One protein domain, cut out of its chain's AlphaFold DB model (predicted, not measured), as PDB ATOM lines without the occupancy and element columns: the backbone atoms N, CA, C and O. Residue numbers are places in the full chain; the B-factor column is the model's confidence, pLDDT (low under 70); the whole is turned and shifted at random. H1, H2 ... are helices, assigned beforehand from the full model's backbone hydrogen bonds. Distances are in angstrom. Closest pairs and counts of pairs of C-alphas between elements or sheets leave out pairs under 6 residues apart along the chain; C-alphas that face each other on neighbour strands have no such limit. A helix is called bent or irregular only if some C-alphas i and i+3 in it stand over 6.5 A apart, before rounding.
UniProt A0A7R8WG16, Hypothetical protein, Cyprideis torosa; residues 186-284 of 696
ATOM      1  N   TYR A 186     -49.234  -3.540 -45.791       96.62
ATOM      2  CA  TYR A 186     -48.186  -4.345 -46.413       96.62
ATOM      3  C   TYR A 186     -46.816  -4.127 -45.745       96.62
ATOM      4  O   TYR A 186     -46.120  -5.096 -45.433       96.62
ATOM      5  N   SER A 187     -46.454  -2.880 -45.404       95.31
ATOM      6  CA  SER A 187     -45.245  -2.597 -44.615       95.31
ATOM      7  C   SER A 187     -45.288  -3.266 -43.233       95.31
ATOM      8  O   SER A 187     -44.266  -3.745 -42.730       95.31
ATOM      9  N   TYR A 188     -46.467  -3.315 -42.605       95.00
ATOM     10  CA  TYR A 188     -46.673  -4.020 -41.338       95.00
ATOM     11  C   TYR A 188     -46.481  -5.536 -41.485       95.00
ATOM     12  O   TYR A 188     -45.768  -6.149 -40.685       95.00
ATOM     13  N   ASP A 189     -47.056  -6.134 -42.525       96.31
ATOM     14  CA  ASP A 189     -46.972  -7.572 -42.778       96.31
ATOM     15  C   ASP A 189     -45.540  -8.006 -43.125       96.31
ATOM     16  O   ASP A 189     -45.056  -9.004 -42.583       96.31
ATOM     17  N   LEU A 190     -44.811  -7.217 -43.925       94.81
ATOM     18  CA  LEU A 190     -43.382  -7.431 -44.184       94.81
ATOM     19  C   LEU A 190     -42.553  -7.372 -42.900       94.81
ATOM     20  O   LEU A 190     -41.719  -8.248 -42.662       94.81
ATOM     21  N   ARG A 191     -42.812  -6.389 -42.025       95.38
ATOM     22  CA  ARG A 191     -42.143  -6.307 -40.720       95.38
ATOM     23  C   ARG A 191     -42.402  -7.562 -39.892       95.38
ATOM     24  O   ARG A 191     -41.475  -8.091 -39.283       95.38
ATOM     25  N   ARG A 192     -43.648  -8.040 -39.859       95.69
ATOM     26  CA  ARG A 192     -44.033  -9.237 -39.103       95.69
ATOM     27  C   ARG A 192     -43.335 -10.487 -39.646       95.69
ATOM     28  O   ARG A 192     -42.830 -11.266 -38.843       95.69
ATOM     29  N   ARG A 193     -43.252 -10.644 -40.975       95.94
ATOM     30  CA  ARG A 193     -42.520 -11.742 -41.639       95.94
ATOM     31  C   ARG A 193     -41.022 -11.700 -41.341       95.94
ATOM     32  O   ARG A 193     -40.444 -12.709 -40.943       95.94
ATOM     33  N   CYS A 194     -40.413 -10.521 -41.446       93.62
ATOM     34  CA  CYS A 194     -39.014 -10.305 -41.080       93.62
ATOM     35  C   CYS A 194     -38.764 -10.666 -39.602       93.62
ATOM     36  O   CYS A 194     -37.833 -11.402 -39.286       93.62
ATOM     37  N   GLN A 195     -39.651 -10.256 -38.689       89.38
ATOM     38  CA  GLN A 195     -39.560 -10.613 -37.269       89.38
ATOM     39  C   GLN A 195     -39.756 -12.110 -37.000       89.38
ATOM     40  O   GLN A 195     -39.093 -12.649 -36.113       89.38
ATOM     41  N   SER A 196     -40.651 -12.795 -37.716       96.44
ATOM     42  CA  SER A 196     -40.799 -14.247 -37.572       96.44
ATOM     43  C   SER A 196     -39.563 -14.989 -38.069       96.44
ATOM     44  O   SER A 196     -39.089 -15.876 -37.365       96.44
ATOM     45  N   LEU A 197     -38.999 -14.583 -39.210       94.50
ATOM     46  CA  LEU A 197     -37.764 -15.165 -39.740       94.50
ATOM     47  C   LEU A 197     -36.579 -14.895 -38.818       94.50
ATOM     48  O   LEU A 197     -35.808 -15.806 -38.562       94.50
ATOM     49  N   HIS A 198     -36.494 -13.709 -38.212       89.50
ATOM     50  CA  HIS A 198     -35.475 -13.418 -37.203       89.50
ATOM     51  C   HIS A 198     -35.532 -14.405 -36.027       89.50
ATOM     52  O   HIS A 198     -34.515 -14.948 -35.611       89.50
ATOM     53  N   ARG A 199     -36.735 -14.690 -35.508       92.56
ATOM     54  CA  ARG A 199     -36.910 -15.667 -34.418       92.56
ATOM     55  C   ARG A 199     -36.527 -17.087 -34.836       92.56
ATOM     56  O   ARG A 199     -36.052 -17.838 -33.990       92.56
ATOM     57  N   LEU A 200     -36.752 -17.455 -36.099       94.81
ATOM     58  CA  LEU A 200     -36.342 -18.750 -36.645       94.81
ATOM     59  C   LEU A 200     -34.826 -18.814 -36.849       94.81
ATOM     60  O   LEU A 200     -34.217 -19.775 -36.402       94.81
ATOM     61  N   ALA A 201     -34.212 -17.762 -37.388       85.69
ATOM     62  CA  ALA A 201     -32.767 -17.612 -37.578       85.69
ATOM     63  C   ALA A 201     -31.966 -17.714 -36.264       85.69
ATOM     64  O   ALA A 201     -30.859 -18.256 -36.223       85.69
ATOM     65  N   LEU A 202     -32.549 -17.251 -35.150       80.38
ATOM     66  CA  LEU A 202     -31.974 -17.434 -33.812       80.38
ATOM     67  C   LEU A 202     -31.952 -18.904 -33.357       80.38
ATOM     68  O   LEU A 202     -31.106 -19.268 -32.547       80.38
ATOM     69  N   ARG A 203     -32.878 -19.737 -33.847       93.94
ATOM     70  CA  ARG A 203     -32.972 -21.167 -33.504       93.94
ATOM     71  C   ARG A 203     -32.223 -22.051 -34.496       93.94
ATOM     72  O   ARG A 203     -31.608 -23.026 -34.085       93.94
ATOM     73  N   ASP A 204     -32.275 -21.699 -35.773       95.31
ATOM     74  CA  ASP A 204     -31.695 -22.446 -36.877       95.31
ATOM     75  C   ASP A 204     -30.887 -21.508 -37.777       95.31
ATOM     76  O   ASP A 204     -31.417 -20.589 -38.401       95.31
ATOM     77  N   SER A 205     -29.581 -21.757 -37.859       88.44
ATOM     78  CA  SER A 205     -28.676 -20.968 -38.691       88.44
ATOM     79  C   SER A 205     -28.943 -21.065 -40.180       88.44
ATOM     80  O   SER A 205     -28.512 -20.169 -40.903       88.44
ATOM     81  N   SER A 206     -29.617 -22.124 -40.634       94.56
ATOM     82  CA  SER A 206     -29.997 -22.270 -42.041       94.56
ATOM     83  C   SER A 206     -30.947 -21.150 -42.489       94.56
ATOM     84  O   SER A 206     -30.883 -20.716 -43.630       94.56
ATOM     85  N   MET A 207     -31.735 -20.591 -41.561       94.94
ATOM     86  CA  MET A 207     -32.715 -19.528 -41.817       94.94
ATOM     87  C   MET A 207     -32.105 -18.114 -41.813       94.94
ATOM     88  O   MET A 207     -32.825 -17.123 -41.967       94.94
ATOM     89  N   ASN A 208     -30.787 -17.978 -41.608       82.00
ATOM     90  CA  ASN A 208     -30.120 -16.671 -41.592       82.00
ATOM     91  C   ASN A 208     -30.195 -15.969 -42.957       82.00
ATOM     92  O   ASN A 208     -30.425 -14.761 -42.988       82.00
ATOM     93  N   SER A 209     -30.029 -16.705 -44.062       91.69
ATOM     94  CA  SER A 209     -30.136 -16.154 -45.421       91.69
ATOM     95  C   SER A 209     -31.528 -15.581 -45.674       91.69
ATOM     96  O   SER A 209     -31.660 -14.430 -46.086       91.69
ATOM     97  N   ASP A 210     -32.567 -16.336 -45.320       95.19
ATOM     98  CA  ASP A 210     -33.964 -15.945 -45.515       95.19
ATOM     99  C   ASP A 210     -34.325 -14.719 -44.673       95.19
ATOM    100  O   ASP A 210     -35.025 -13.810 -45.130       95.19
ATOM    101  N   PHE A 211     -33.817 -14.655 -43.440       93.56
ATOM    102  CA  PHE A 211     -33.964 -13.476 -42.595       93.56
ATOM    103  C   PHE A 211     -33.289 -12.242 -43.205       93.56
ATOM    104  O   PHE A 211     -33.908 -11.174 -43.232       93.56
ATOM    105  N   LEU A 212     -32.049 -12.365 -43.695       82.94
ATOM    106  CA  LEU A 212     -31.332 -11.256 -44.329       82.94
ATOM    107  C   LEU A 212     -32.075 -10.764 -45.575       82.94
ATOM    108  O   LEU A 212     -32.323  -9.564 -45.693       82.94
ATOM    109  N   LEU A 213     -32.533 -11.680 -46.431       94.12
ATOM    110  CA  LEU A 213     -33.327 -11.352 -47.614       94.12
ATOM    111  C   LEU A 213     -34.623 -10.615 -47.237       94.12
ATOM    112  O   LEU A 213     -34.921  -9.548 -47.778       94.12
ATOM    113  N   ALA A 214     -35.371 -11.124 -46.252       93.50
ATOM    114  CA  ALA A 214     -36.605 -10.493 -45.784       93.50
ATOM    115  C   ALA A 214     -36.367  -9.121 -45.130       93.50
ATOM    116  O   ALA A 214     -37.190  -8.212 -45.273       93.50
ATOM    117  N   ARG A 215     -35.247  -8.948 -44.419       91.44
ATOM    118  CA  ARG A 215     -34.836  -7.663 -43.839       91.44
ATOM    119  C   ARG A 215     -34.524  -6.646 -44.935       91.44
ATOM    120  O   ARG A 215     -35.039  -5.529 -44.865       91.44
ATOM    121  N   THR A 216     -33.745  -7.026 -45.944       87.69
ATOM    122  CA  THR A 216     -33.415  -6.160 -47.085       87.69
ATOM    123  C   THR A 216     -34.670  -5.775 -47.864       87.69
ATOM    124  O   THR A 216     -34.904  -4.588 -48.094       87.69
ATOM    125  N   ALA A 217     -35.544  -6.740 -48.172       93.81
ATOM    126  CA  ALA A 217     -36.822  -6.489 -48.839       93.81
ATOM    127  C   ALA A 217     -37.714  -5.521 -48.038       93.81
ATOM    128  O   ALA A 217     -38.276  -4.579 -48.598       93.81
ATOM    129  N   TYR A 218     -37.795  -5.696 -46.714       96.00
ATOM    130  CA  TYR A 218     -38.533  -4.791 -45.833       96.00
ATOM    131  C   TYR A 218     -37.990  -3.357 -45.879       96.00
ATOM    132  O   TYR A 218     -38.764  -2.414 -46.047       96.00
ATOM    133  N   HIS A 219     -36.675  -3.170 -45.755       90.75
ATOM    134  CA  HIS A 219     -36.077  -1.834 -45.776       90.75
ATOM    135  C   HIS A 219     -36.178  -1.165 -47.150       90.75
ATOM    136  O   HIS A 219     -36.519   0.019 -47.207       90.75
ATOM    137  N   ARG A 220     -35.965  -1.912 -48.242       94.25
ATOM    138  CA  ARG A 220     -36.160  -1.415 -49.612       94.25
ATOM    139  C   ARG A 220     -37.602  -0.951 -49.816       94.25
ATOM    140  O   ARG A 220     -37.815   0.171 -50.270       94.25
ATOM    141  N   HIS A 221     -38.582  -1.745 -49.379       95.75
ATOM    142  CA  HIS A 221     -39.991  -1.360 -49.440       95.75
ATOM    143  C   HIS A 221     -40.291  -0.091 -48.623       95.75
ATOM    144  O   HIS A 221     -40.968   0.802 -49.122       95.75
ATOM    145  N   LEU A 222     -39.768   0.043 -47.396       95.00
ATOM    146  CA  LEU A 222     -39.988   1.257 -46.597       95.00
ATOM    147  C   LEU A 222     -39.400   2.516 -47.245       95.00
ATOM    148  O   LEU A 222     -40.007   3.582 -47.148       95.00
ATOM    149  N   ARG A 223     -38.223   2.412 -47.876       93.50
ATOM    150  CA  ARG A 223     -37.612   3.533 -48.605       93.50
ATOM    151  C   ARG A 223     -38.455   3.913 -49.819       93.50
ATOM    152  O   ARG A 223     -38.744   5.094 -49.985       93.50
ATOM    153  N   ALA A 224     -38.902   2.923 -50.594       95.12
ATOM    154  CA  ALA A 224     -39.780   3.131 -51.742       95.12
ATOM    155  C   ALA A 224     -41.106   3.793 -51.331       95.12
ATOM    156  O   ALA A 224     -41.436   4.848 -51.856       95.12
ATOM    157  N   ALA A 225     -41.791   3.267 -50.311       96.62
ATOM    158  CA  ALA A 225     -43.052   3.827 -49.818       96.62
ATOM    159  C   ALA A 225     -42.893   5.258 -49.272       96.62
ATOM    160  O   ALA A 225     -43.755   6.112 -49.478       96.62
ATOM    161  N   LYS A 226     -41.775   5.556 -48.589       95.56
ATOM    162  CA  LYS A 226     -41.464   6.927 -48.155       95.56
ATOM    163  C   LYS A 226     -41.241   7.846 -49.363       95.56
ATOM    164  O   LYS A 226     -41.771   8.953 -49.359       95.56
ATOM    165  N   LYS A 227     -40.480   7.403 -50.372       95.19
ATOM    166  CA  LYS A 227     -40.199   8.170 -51.598       95.19
ATOM    167  C   LYS A 227     -41.480   8.455 -52.382       95.19
ATOM    168  O   LYS A 227     -41.727   9.605 -52.720       95.19
ATOM    169  N   GLU A 228     -42.312   7.441 -52.597       96.81
ATOM    170  CA  GLU A 228     -43.605   7.553 -53.280       96.81
ATOM    171  C   GLU A 228     -44.531   8.539 -52.564       96.81
ATOM    172  O   GLU A 228     -45.095   9.429 -53.188       96.81
ATOM    173  N   HIS A 229     -44.614   8.466 -51.234       96.62
ATOM    174  CA  HIS A 229     -45.420   9.410 -50.468       96.62
ATOM    175  C   HIS A 229     -44.910  10.852 -50.547       96.62
ATOM    176  O   HIS A 229     -45.715  11.775 -50.622       96.62
ATOM    177  N   VAL A 230     -43.590  11.062 -50.528       93.69
ATOM    178  CA  VAL A 230     -43.005  12.398 -50.723       93.69
ATOM    179  C   VAL A 230     -43.275  12.904 -52.144       93.69
ATOM    180  O   VAL A 230     -43.608  14.077 -52.302       93.69
ATOM    181  N   SER A 231     -43.206  12.033 -53.156       96.19
ATOM    182  CA  SER A 231     -43.575  12.365 -54.539       96.19
ATOM    183  C   SER A 231     -45.038  12.795 -54.627       96.19
ATOM    184  O   SER A 231     -45.314  13.903 -55.071       96.19
ATOM    185  N   ALA A 232     -45.956  11.992 -54.083       96.75
ATOM    186  CA  ALA A 232     -47.385  12.294 -54.058       96.75
ATOM    187  C   ALA A 232     -47.687  13.608 -53.320       96.75
ATOM    188  O   ALA A 232     -48.443  14.435 -53.812       96.75
ATOM    189  N   GLN A 233     -47.038  13.864 -52.177       95.31
ATOM    190  CA  GLN A 233     -47.168  15.150 -51.481       95.31
ATOM    191  C   GLN A 233     -46.662  16.329 -52.318       95.31
ATOM    192  O   GLN A 233     -47.220  17.421 -52.242       95.31
ATOM    193  N   THR A 234     -45.598  16.126 -53.091       94.94
ATOM    194  CA  THR A 234     -45.035  17.161 -53.963       94.94
ATOM    195  C   THR A 234     -45.968  17.434 -55.140       94.94
ATOM    196  O   THR A 234     -46.244  18.593 -55.438       94.94
ATOM    197  N   GLU A 235     -46.524  16.394 -55.758       96.94
ATOM    198  CA  GLU A 235     -47.531  16.505 -56.817       96.94
ATOM    199  C   GLU A 235     -48.815  17.177 -56.320       96.94
ATOM    200  O   GLU A 235     -49.304  18.101 -56.969       96.94
ATOM    201  N   ASP A 236     -49.305  16.804 -55.135       96.25
ATOM    202  CA  ASP A 236     -50.455  17.443 -54.487       96.25
ATOM    203  C   ASP A 236     -50.199  18.934 -54.235       96.25
ATOM    204  O   ASP A 236     -51.087  19.769 -54.439       96.25
ATOM    205  N   LEU A 237     -48.981  19.295 -53.815       94.50
ATOM    206  CA  LEU A 237     -48.574  20.688 -53.629       94.50
ATOM    207  C   LEU A 237     -48.501  21.438 -54.959       94.50
ATOM    208  O   LEU A 237     -49.006  22.556 -55.033       94.50
ATOM    209  N   ILE A 238     -47.929  20.839 -56.008       95.25
ATOM    210  CA  ILE A 238     -47.874  21.425 -57.356       95.25
ATOM    211  C   ILE A 238     -49.291  21.638 -57.892       95.25
ATOM    212  O   ILE A 238     -49.615  22.720 -58.378       95.25
ATOM    213  N   TYR A 239     -50.160  20.636 -57.773       96.69
ATOM    214  CA  TYR A 239     -51.549  20.715 -58.212       96.69
ATOM    215  C   TYR A 239     -52.326  21.785 -57.435       96.69
ATOM    216  O   TYR A 239     -53.033  22.606 -58.023       96.69
ATOM    217  N   SER A 240     -52.142  21.837 -56.115       96.00
ATOM    218  CA  SER A 240     -52.769  22.854 -55.271       96.00
ATOM    219  C   SER A 240     -52.249  24.257 -55.586       96.00
ATOM    220  O   SER A 240     -53.042  25.192 -55.644       96.00
ATOM    221  N   ALA A 241     -50.949  24.408 -55.856       95.50
ATOM    222  CA  ALA A 241     -50.348  25.675 -56.265       95.50
ATOM    223  C   ALA A 241     -50.860  26.137 -57.637       95.50
ATOM    224  O   ALA A 241     -51.161  27.315 -57.805       95.50
ATOM    225  N   LYS A 242     -51.045  25.215 -58.592       95.12
ATOM    226  CA  LYS A 242     -51.664  25.516 -59.894       95.12
ATOM    227  C   LYS A 242     -53.111  25.999 -59.749       95.12
ATOM    228  O   LYS A 242     -53.526  26.881 -60.489       95.12
ATOM    229  N   ARG A 243     -53.883  25.447 -58.803       96.94
ATOM    230  CA  ARG A 243     -55.307  25.799 -58.617       96.94
ATOM    231  C   ARG A 243     -55.560  27.018 -57.737       96.94
ATOM    232  O   ARG A 243     -56.522  27.736 -57.974       96.94
ATOM    233  N   GLN A 244     -54.771  27.203 -56.686       96.00
ATOM    234  CA  GLN A 244     -55.007  28.216 -55.646       96.00
ATOM    235  C   GLN A 244     -53.924  29.309 -55.634       96.00
ATOM    236  O   GLN A 244     -53.919  30.173 -54.756       96.00
ATOM    237  N   GLY A 245     -52.991  29.258 -56.586       93.81
ATOM    238  CA  GLY A 245     -51.826  30.130 -56.657       93.81
ATOM    239  C   GLY A 245     -50.719  29.752 -55.665       93.81
ATOM    240  O   GLY A 245     -50.840  28.848 -54.833       93.81
ATOM    241  N   LEU A 246     -49.616  30.505 -55.714       91.94
ATOM    242  CA  LEU A 246     -48.406  30.240 -54.921       91.94
ATOM    243  C   LEU A 246     -48.626  30.315 -53.397       91.94
ATOM    244  O   LEU A 246     -47.811  29.806 -52.629       91.94
ATOM    245  N   LYS A 247     -49.741  30.895 -52.928       91.81
ATOM    246  CA  LYS A 247     -50.091  31.008 -51.498       91.81
ATOM    247  C   LYS A 247     -50.069  29.656 -50.771       91.81
ATOM    248  O   LYS A 247     -49.716  29.615 -49.591       91.81
ATOM    249  N   VAL A 248     -50.397  28.559 -51.459       93.25
ATOM    250  CA  VAL A 248     -50.378  27.203 -50.881       93.25
ATOM    251  C   VAL A 248     -48.966  26.725 -50.560       93.25
ATOM    252  O   VAL A 248     -48.785  26.023 -49.570       93.25
ATOM    253  N   LEU A 249     -47.956  27.142 -51.325       88.81
ATOM    254  CA  LEU A 249     -46.559  26.797 -51.048       88.81
ATOM    255  C   LEU A 249     -46.048  27.541 -49.805       88.81
ATOM    256  O   LEU A 249     -45.331  26.978 -48.977       88.81
ATOM    257  N   TYR A 250     -46.489  28.788 -49.618       86.94
ATOM    258  CA  TYR A 250     -46.059  29.629 -48.499       86.94
ATOM    259  C   TYR A 250     -46.817  29.374 -47.190       86.94
ATOM    260  O   TYR A 250     -46.277  29.628 -46.114       86.94
ATOM    261  N   ALA A 251     -48.058  28.881 -47.227       85.00
ATOM    262  CA  ALA A 251     -48.862  28.687 -46.015       85.00
ATOM    263  C   ALA A 251     -48.267  27.655 -45.022       85.00
ATOM    264  O   ALA A 251     -48.226  27.948 -43.820       85.00
ATOM    265  N   PRO A 252     -47.755  26.484 -45.461       78.38
ATOM    266  CA  PRO A 252     -47.029  25.555 -44.597       78.38
ATOM    267  C   PRO A 252     -45.709  26.137 -44.081       78.38
ATOM    268  O   PRO A 252     -45.361  25.905 -42.921       78.38
ATOM    269  N   ALA A 253     -45.002  26.912 -44.913       74.75
ATOM    270  CA  ALA A 253     -43.748  27.566 -44.544       74.75
ATOM    271  C   ALA A 253     -43.968  28.619 -43.444       74.75
ATOM    272  O   ALA A 253     -43.308  28.561 -42.407       74.75
ATOM    273  N   LYS A 254     -44.986  29.485 -43.584       75.69
ATOM    274  CA  LYS A 254     -45.364  30.489 -42.570       75.69
ATOM    275  C   LYS A 254     -45.712  29.871 -41.214       75.69
ATOM    276  O   LYS A 254     -45.349  30.419 -40.179       75.69
ATOM    277  N   LYS A 255     -46.397  28.719 -41.191       68.44
ATOM    278  CA  LYS A 255     -46.770  28.045 -39.929       68.44
ATOM    279  C   LYS A 255     -45.577  27.428 -39.195       68.44
ATOM    280  O   LYS A 255     -45.631  27.304 -37.975       68.44
ATOM    281  N   LYS A 256     -44.520  27.033 -39.911       60.75
ATOM    282  CA  LYS A 256     -43.294  26.486 -39.306       60.75
ATOM    283  C   LYS A 256     -42.250  27.566 -38.998       60.75
ATOM    284  O   LYS A 256     -41.432  27.353 -38.112       60.75
ATOM    285  N   SER A 257     -42.298  28.720 -39.672       52.19
ATOM    286  CA  SER A 257     -41.304  29.793 -39.530       52.19
ATOM    287  C   SER A 257     -41.639  30.865 -38.490       52.19
ATOM    288  O   SER A 257     -40.863  31.804 -38.349       52.19
ATOM    289  N   ALA A 258     -42.723  30.747 -37.713       53.03
ATOM    290  CA  ALA A 258     -42.971  31.684 -36.606       53.03
ATOM    291  C   ALA A 258     -41.829  31.692 -35.559       53.03
ATOM    292  O   ALA A 258     -41.687  32.655 -34.818       53.03
ATOM    293  N   ALA A 259     -40.988  30.648 -35.537       53.53
ATOM    294  CA  ALA A 259     -39.764  30.571 -34.733       53.53
ATOM    295  C   ALA A 259     -38.461  30.798 -35.538       53.53
ATOM    296  O   ALA A 259     -37.379  30.714 -34.970       53.53
ATOM    297  N   CYS A 260     -38.556  31.063 -36.845       50.53
ATOM    298  CA  CYS A 260     -37.429  31.220 -37.772       50.53
ATOM    299  C   CYS A 260     -37.663  32.421 -38.707       50.53
ATOM    300  O   CYS A 260     -37.498  32.330 -39.923       50.53
ATOM    301  N   ALA A 261     -38.121  33.547 -38.156       57.22
ATOM    302  CA  ALA A 261     -37.985  34.810 -38.863       57.22
ATOM    303  C   ALA A 261     -36.484  35.115 -38.900       57.22
ATOM    304  O   ALA A 261     -35.913  35.454 -37.865       57.22
ATOM    305  N   ILE A 262     -35.842  34.932 -40.059       59.38
ATOM    306  CA  ILE A 262     -34.523  35.522 -40.296       59.38
ATOM    307  C   ILE A 262     -34.717  37.016 -40.026       59.38
ATOM    308  O   ILE A 262     -35.593  37.617 -40.662       59.38
ATOM    309  N   PRO A 263     -34.015  37.606 -39.046       72.75
ATOM    310  CA  PRO A 263     -34.132  39.028 -38.779       72.75
ATOM    311  C   PRO A 263     -33.920  39.782 -40.092       72.75
ATOM    312  O   PRO A 263     -32.976  39.493 -40.823       72.75
ATOM    313  N   ILE A 264     -34.799  40.735 -40.416       74.06
ATOM    314  CA  ILE A 264     -34.713  41.526 -41.664       74.06
ATOM    315  C   ILE A 264     -33.313  42.140 -41.828       74.06
ATOM    316  O   ILE A 264     -32.820  42.284 -42.943       74.06
ATOM    317  N   HIS A 265     -32.665  42.449 -40.705       79.75
ATOM    318  CA  HIS A 265     -31.281  42.889 -40.647       79.75
ATOM    319  C   HIS A 265     -30.297  41.856 -41.223       79.75
ATOM    320  O   HIS A 265     -29.517  42.202 -42.101       79.75
ATOM    321  N   ASP A 266     -30.369  40.594 -40.802       75.00
ATOM    322  CA  ASP A 266     -29.446  39.539 -41.238       75.00
ATOM    323  C   ASP A 266     -29.655  39.183 -42.713       75.00
ATOM    324  O   ASP A 266     -28.690  38.955 -43.437       75.00
ATOM    325  N   LEU A 267     -30.905  39.218 -43.192       76.62
ATOM    326  CA  LEU A 267     -31.205  39.074 -44.620       76.62
ATOM    327  C   LEU A 267     -30.623  40.239 -45.432       76.62
ATOM    328  O   LEU A 267     -30.070  40.025 -46.506       76.62
ATOM    329  N   ARG A 268     -30.735  41.472 -44.925       80.81
ATOM    330  CA  ARG A 268     -30.173  42.653 -45.585       80.81
ATOM    331  C   ARG A 268     -28.647  42.603 -45.624       80.81
ATOM    332  O   ARG A 268     -28.096  42.928 -46.667       80.81
ATOM    333  N   VAL A 269     -27.991  42.202 -44.533       81.25
ATOM    334  CA  VAL A 269     -26.530  42.020 -44.484       81.25
ATOM    335  C   VAL A 269     -26.110  40.949 -45.484       81.25
ATOM    336  O   VAL A 269     -25.298  41.240 -46.346       81.25
ATOM    337  N   TYR A 270     -26.764  39.784 -45.483       78.12
ATOM    338  CA  TYR A 270     -26.477  38.719 -46.446       78.12
ATOM    339  C   TYR A 270     -26.627  39.174 -47.905       78.12
ATOM    340  O   TYR A 270     -25.743  38.931 -48.719       78.12
ATOM    341  N   CYS A 271     -27.723  39.858 -48.250       77.69
ATOM    342  CA  CYS A 271     -27.901  40.396 -49.600       77.69
ATOM    343  C   CYS A 271     -26.860  41.477 -49.918       77.69
ATOM    344  O   CYS A 271     -26.353  41.521 -51.032       77.69
ATOM    345  N   SER A 272     -26.531  42.344 -48.958       83.06
ATOM    346  CA  SER A 272     -25.497  43.360 -49.146       83.06
ATOM    347  C   SER A 272     -24.152  42.700 -49.412       83.06
ATOM    348  O   SER A 272     -23.516  43.068 -50.384       83.06
ATOM    349  N   ASP A 273     -23.753  41.702 -48.633       78.94
ATOM    350  CA  ASP A 273     -22.479  41.001 -48.796       78.94
ATOM    351  C   ASP A 273     -22.428  40.251 -50.135       78.94
ATOM    352  O   ASP A 273     -21.437  40.339 -50.855       78.94
ATOM    353  N   LEU A 274     -23.534  39.607 -50.530       78.19
ATOM    354  CA  LEU A 274     -23.651  38.900 -51.809       78.19
ATOM    355  C   LEU A 274     -23.462  39.827 -53.023       78.19
ATOM    356  O   LEU A 274     -22.901  39.406 -54.031       78.19
ATOM    357  N   TYR A 275     -23.948  41.070 -52.944       77.50
ATOM    358  CA  TYR A 275     -23.901  42.028 -54.058       77.50
ATOM    359  C   TYR A 275     -22.804  43.091 -53.935       77.50
ATOM    360  O   TYR A 275     -22.527  43.785 -54.910       77.50
ATOM    361  N   SER A 276     -22.198  43.244 -52.757       78.12
ATOM    362  CA  SER A 276     -21.182  44.269 -52.486       78.12
ATOM    363  C   SER A 276     -19.773  43.707 -52.445       78.12
ATOM    364  O   SER A 276     -18.858  44.516 -52.364       78.12
ATOM    365  N   ASP A 277     -19.574  42.384 -52.487       77.50
ATOM    366  CA  ASP A 277     -18.239  41.807 -52.621       77.50
ATOM    367  C   ASP A 277     -17.761  41.938 -54.085       77.50
ATOM    368  O   ASP A 277     -18.205  41.189 -54.964       77.50
ATOM    369  N   PRO A 278     -16.869  42.903 -54.386       70.00
ATOM    370  CA  PRO A 278     -16.414  43.145 -55.748       70.00
ATOM    371  C   PRO A 278     -15.563  41.985 -56.282       70.00
ATOM    372  O   PRO A 278     -15.427  41.857 -57.496       70.00
ATOM    373  N   VAL A 279     -15.014  41.138 -55.402       69.44
ATOM    374  CA  VAL A 279     -14.231  39.955 -55.782       69.44
ATOM    375  C   VAL A 279     -15.170  38.824 -56.190       69.44
ATOM    376  O   VAL A 279     -14.968  38.204 -57.230       69.44
ATOM    377  N   ALA A 280     -16.262  38.624 -55.445       61.25
ATOM    378  CA  ALA A 280     -17.296  37.671 -55.833       61.25
ATOM    379  C   ALA A 280     -17.949  38.066 -57.167       61.25
ATOM    380  O   ALA A 280     -18.119  37.225 -58.040       61.25
ATOM    381  N   VAL A 281     -18.265  39.342 -57.394       61.94
ATOM    382  CA  VAL A 281     -18.910  39.770 -58.651       61.94
ATOM    383  C   VAL A 281     -17.961  39.701 -59.859       61.94
ATOM    384  O   VAL A 281     -18.423  39.439 -60.969       61.94
ATOM    385  N   ALA A 282     -16.652  39.902 -59.665       68.81
ATOM    386  CA  ALA A 282     -15.671  39.846 -60.750       68.81
ATOM    387  C   ALA A 282     -15.297  38.411 -61.167       68.81
ATOM    388  O   ALA A 282     -15.141  38.162 -62.363       68.81
ATOM    389  N   ASP A 283     -15.204  37.474 -60.214       62.12
ATOM    390  CA  ASP A 283     -14.763  36.095 -60.480       62.12
ATOM    391  C   ASP A 283     -15.909  35.082 -60.598       62.12
ATOM    392  O   ASP A 283     -15.699  33.967 -61.087       62.12
ATOM    393  N   THR A 284     -17.142  35.441 -60.220       57.84
ATOM    394  CA  THR A 284     -18.303  34.587 -60.505       57.84
ATOM    395  C   THR A 284     -18.667  34.725 -61.979       57.84
ATOM    396  O   THR A 284     -19.603  35.431 -62.361       57.84
TER     397      THR A 284
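This is residues 186 to 284 of the 696 residues of the protein "Hypothetical protein" of Cyprideis torosa (UniProt A0A7R8WG16). One long helix, H2, makes most of the length, with H1 folded back along its first part as a helical hairpin; at the far end of H2 the chain turns off sharply into H3, and residues 251 to 284, with H4 and H5, stick out as a loose tail. The printed part has 99 residues and five named helices, H1 to H5 in chain order, with no named strand; its class is all helix. The whole is extended, with a radius of gyration of the C-alphas of 24.9 A, and elongated, spanning 69 by 40 by 27 A.

H2, residues 205 to 244, touches H1, residues 186 to 201, with its residues 207 to 222 alone. The two form a hairpin at a shallow tilt of 16 degrees, opposite ways; their closest C-alphas, of Ala 201 and Met 207, are 4.7 A apart. Residues 237 to 241 of H2 touch residues 247 to 249 of H3, residues 247 to 259; the closest C-alphas, of Ala 241 and Val 248, are 5.6 A apart. H2 and H3 run opposite ways at a steep tilt of 68 degrees, only just short of about perpendicular. H4, residues 264 to 276, is apart from H3. H5, residues 278 to 283, is close to but not clearly touching H4, the closest C-alphas, of Tyr 275 and Val 281, being 7.1 A apart. Every O i to N i+4 pair is within hydrogen-bond range in H1, H4 and H5, against 34 of 36 in H2 and 5 of 9 in H3.

H2 is 58.3 A long, from C-alpha 205 at (-28.676, -20.968, -38.691) to C-alpha 244 at (-55.007, 28.216, -55.646). It is irregular, but only just: C-alphas 206 and 209 are 7.0 A apart. H1 measures 22.2 A, H3 19.7 A, H4 17.5 A and H5 8.6 A. H3 is irregular, with C-alphas 256 and 259 7.1 A apart. H5 ends at C-alpha 283 at (-14.763, 36.095, -60.480).

The two C-alphas farthest apart, of Arg 203 and Pro 278, are 70.0 A apart. The printed part has no cut, and its four links are tight. Residues 255 to 262 and 279 to 284 have pLDDT under 70; the mean of the printed part is 85.5.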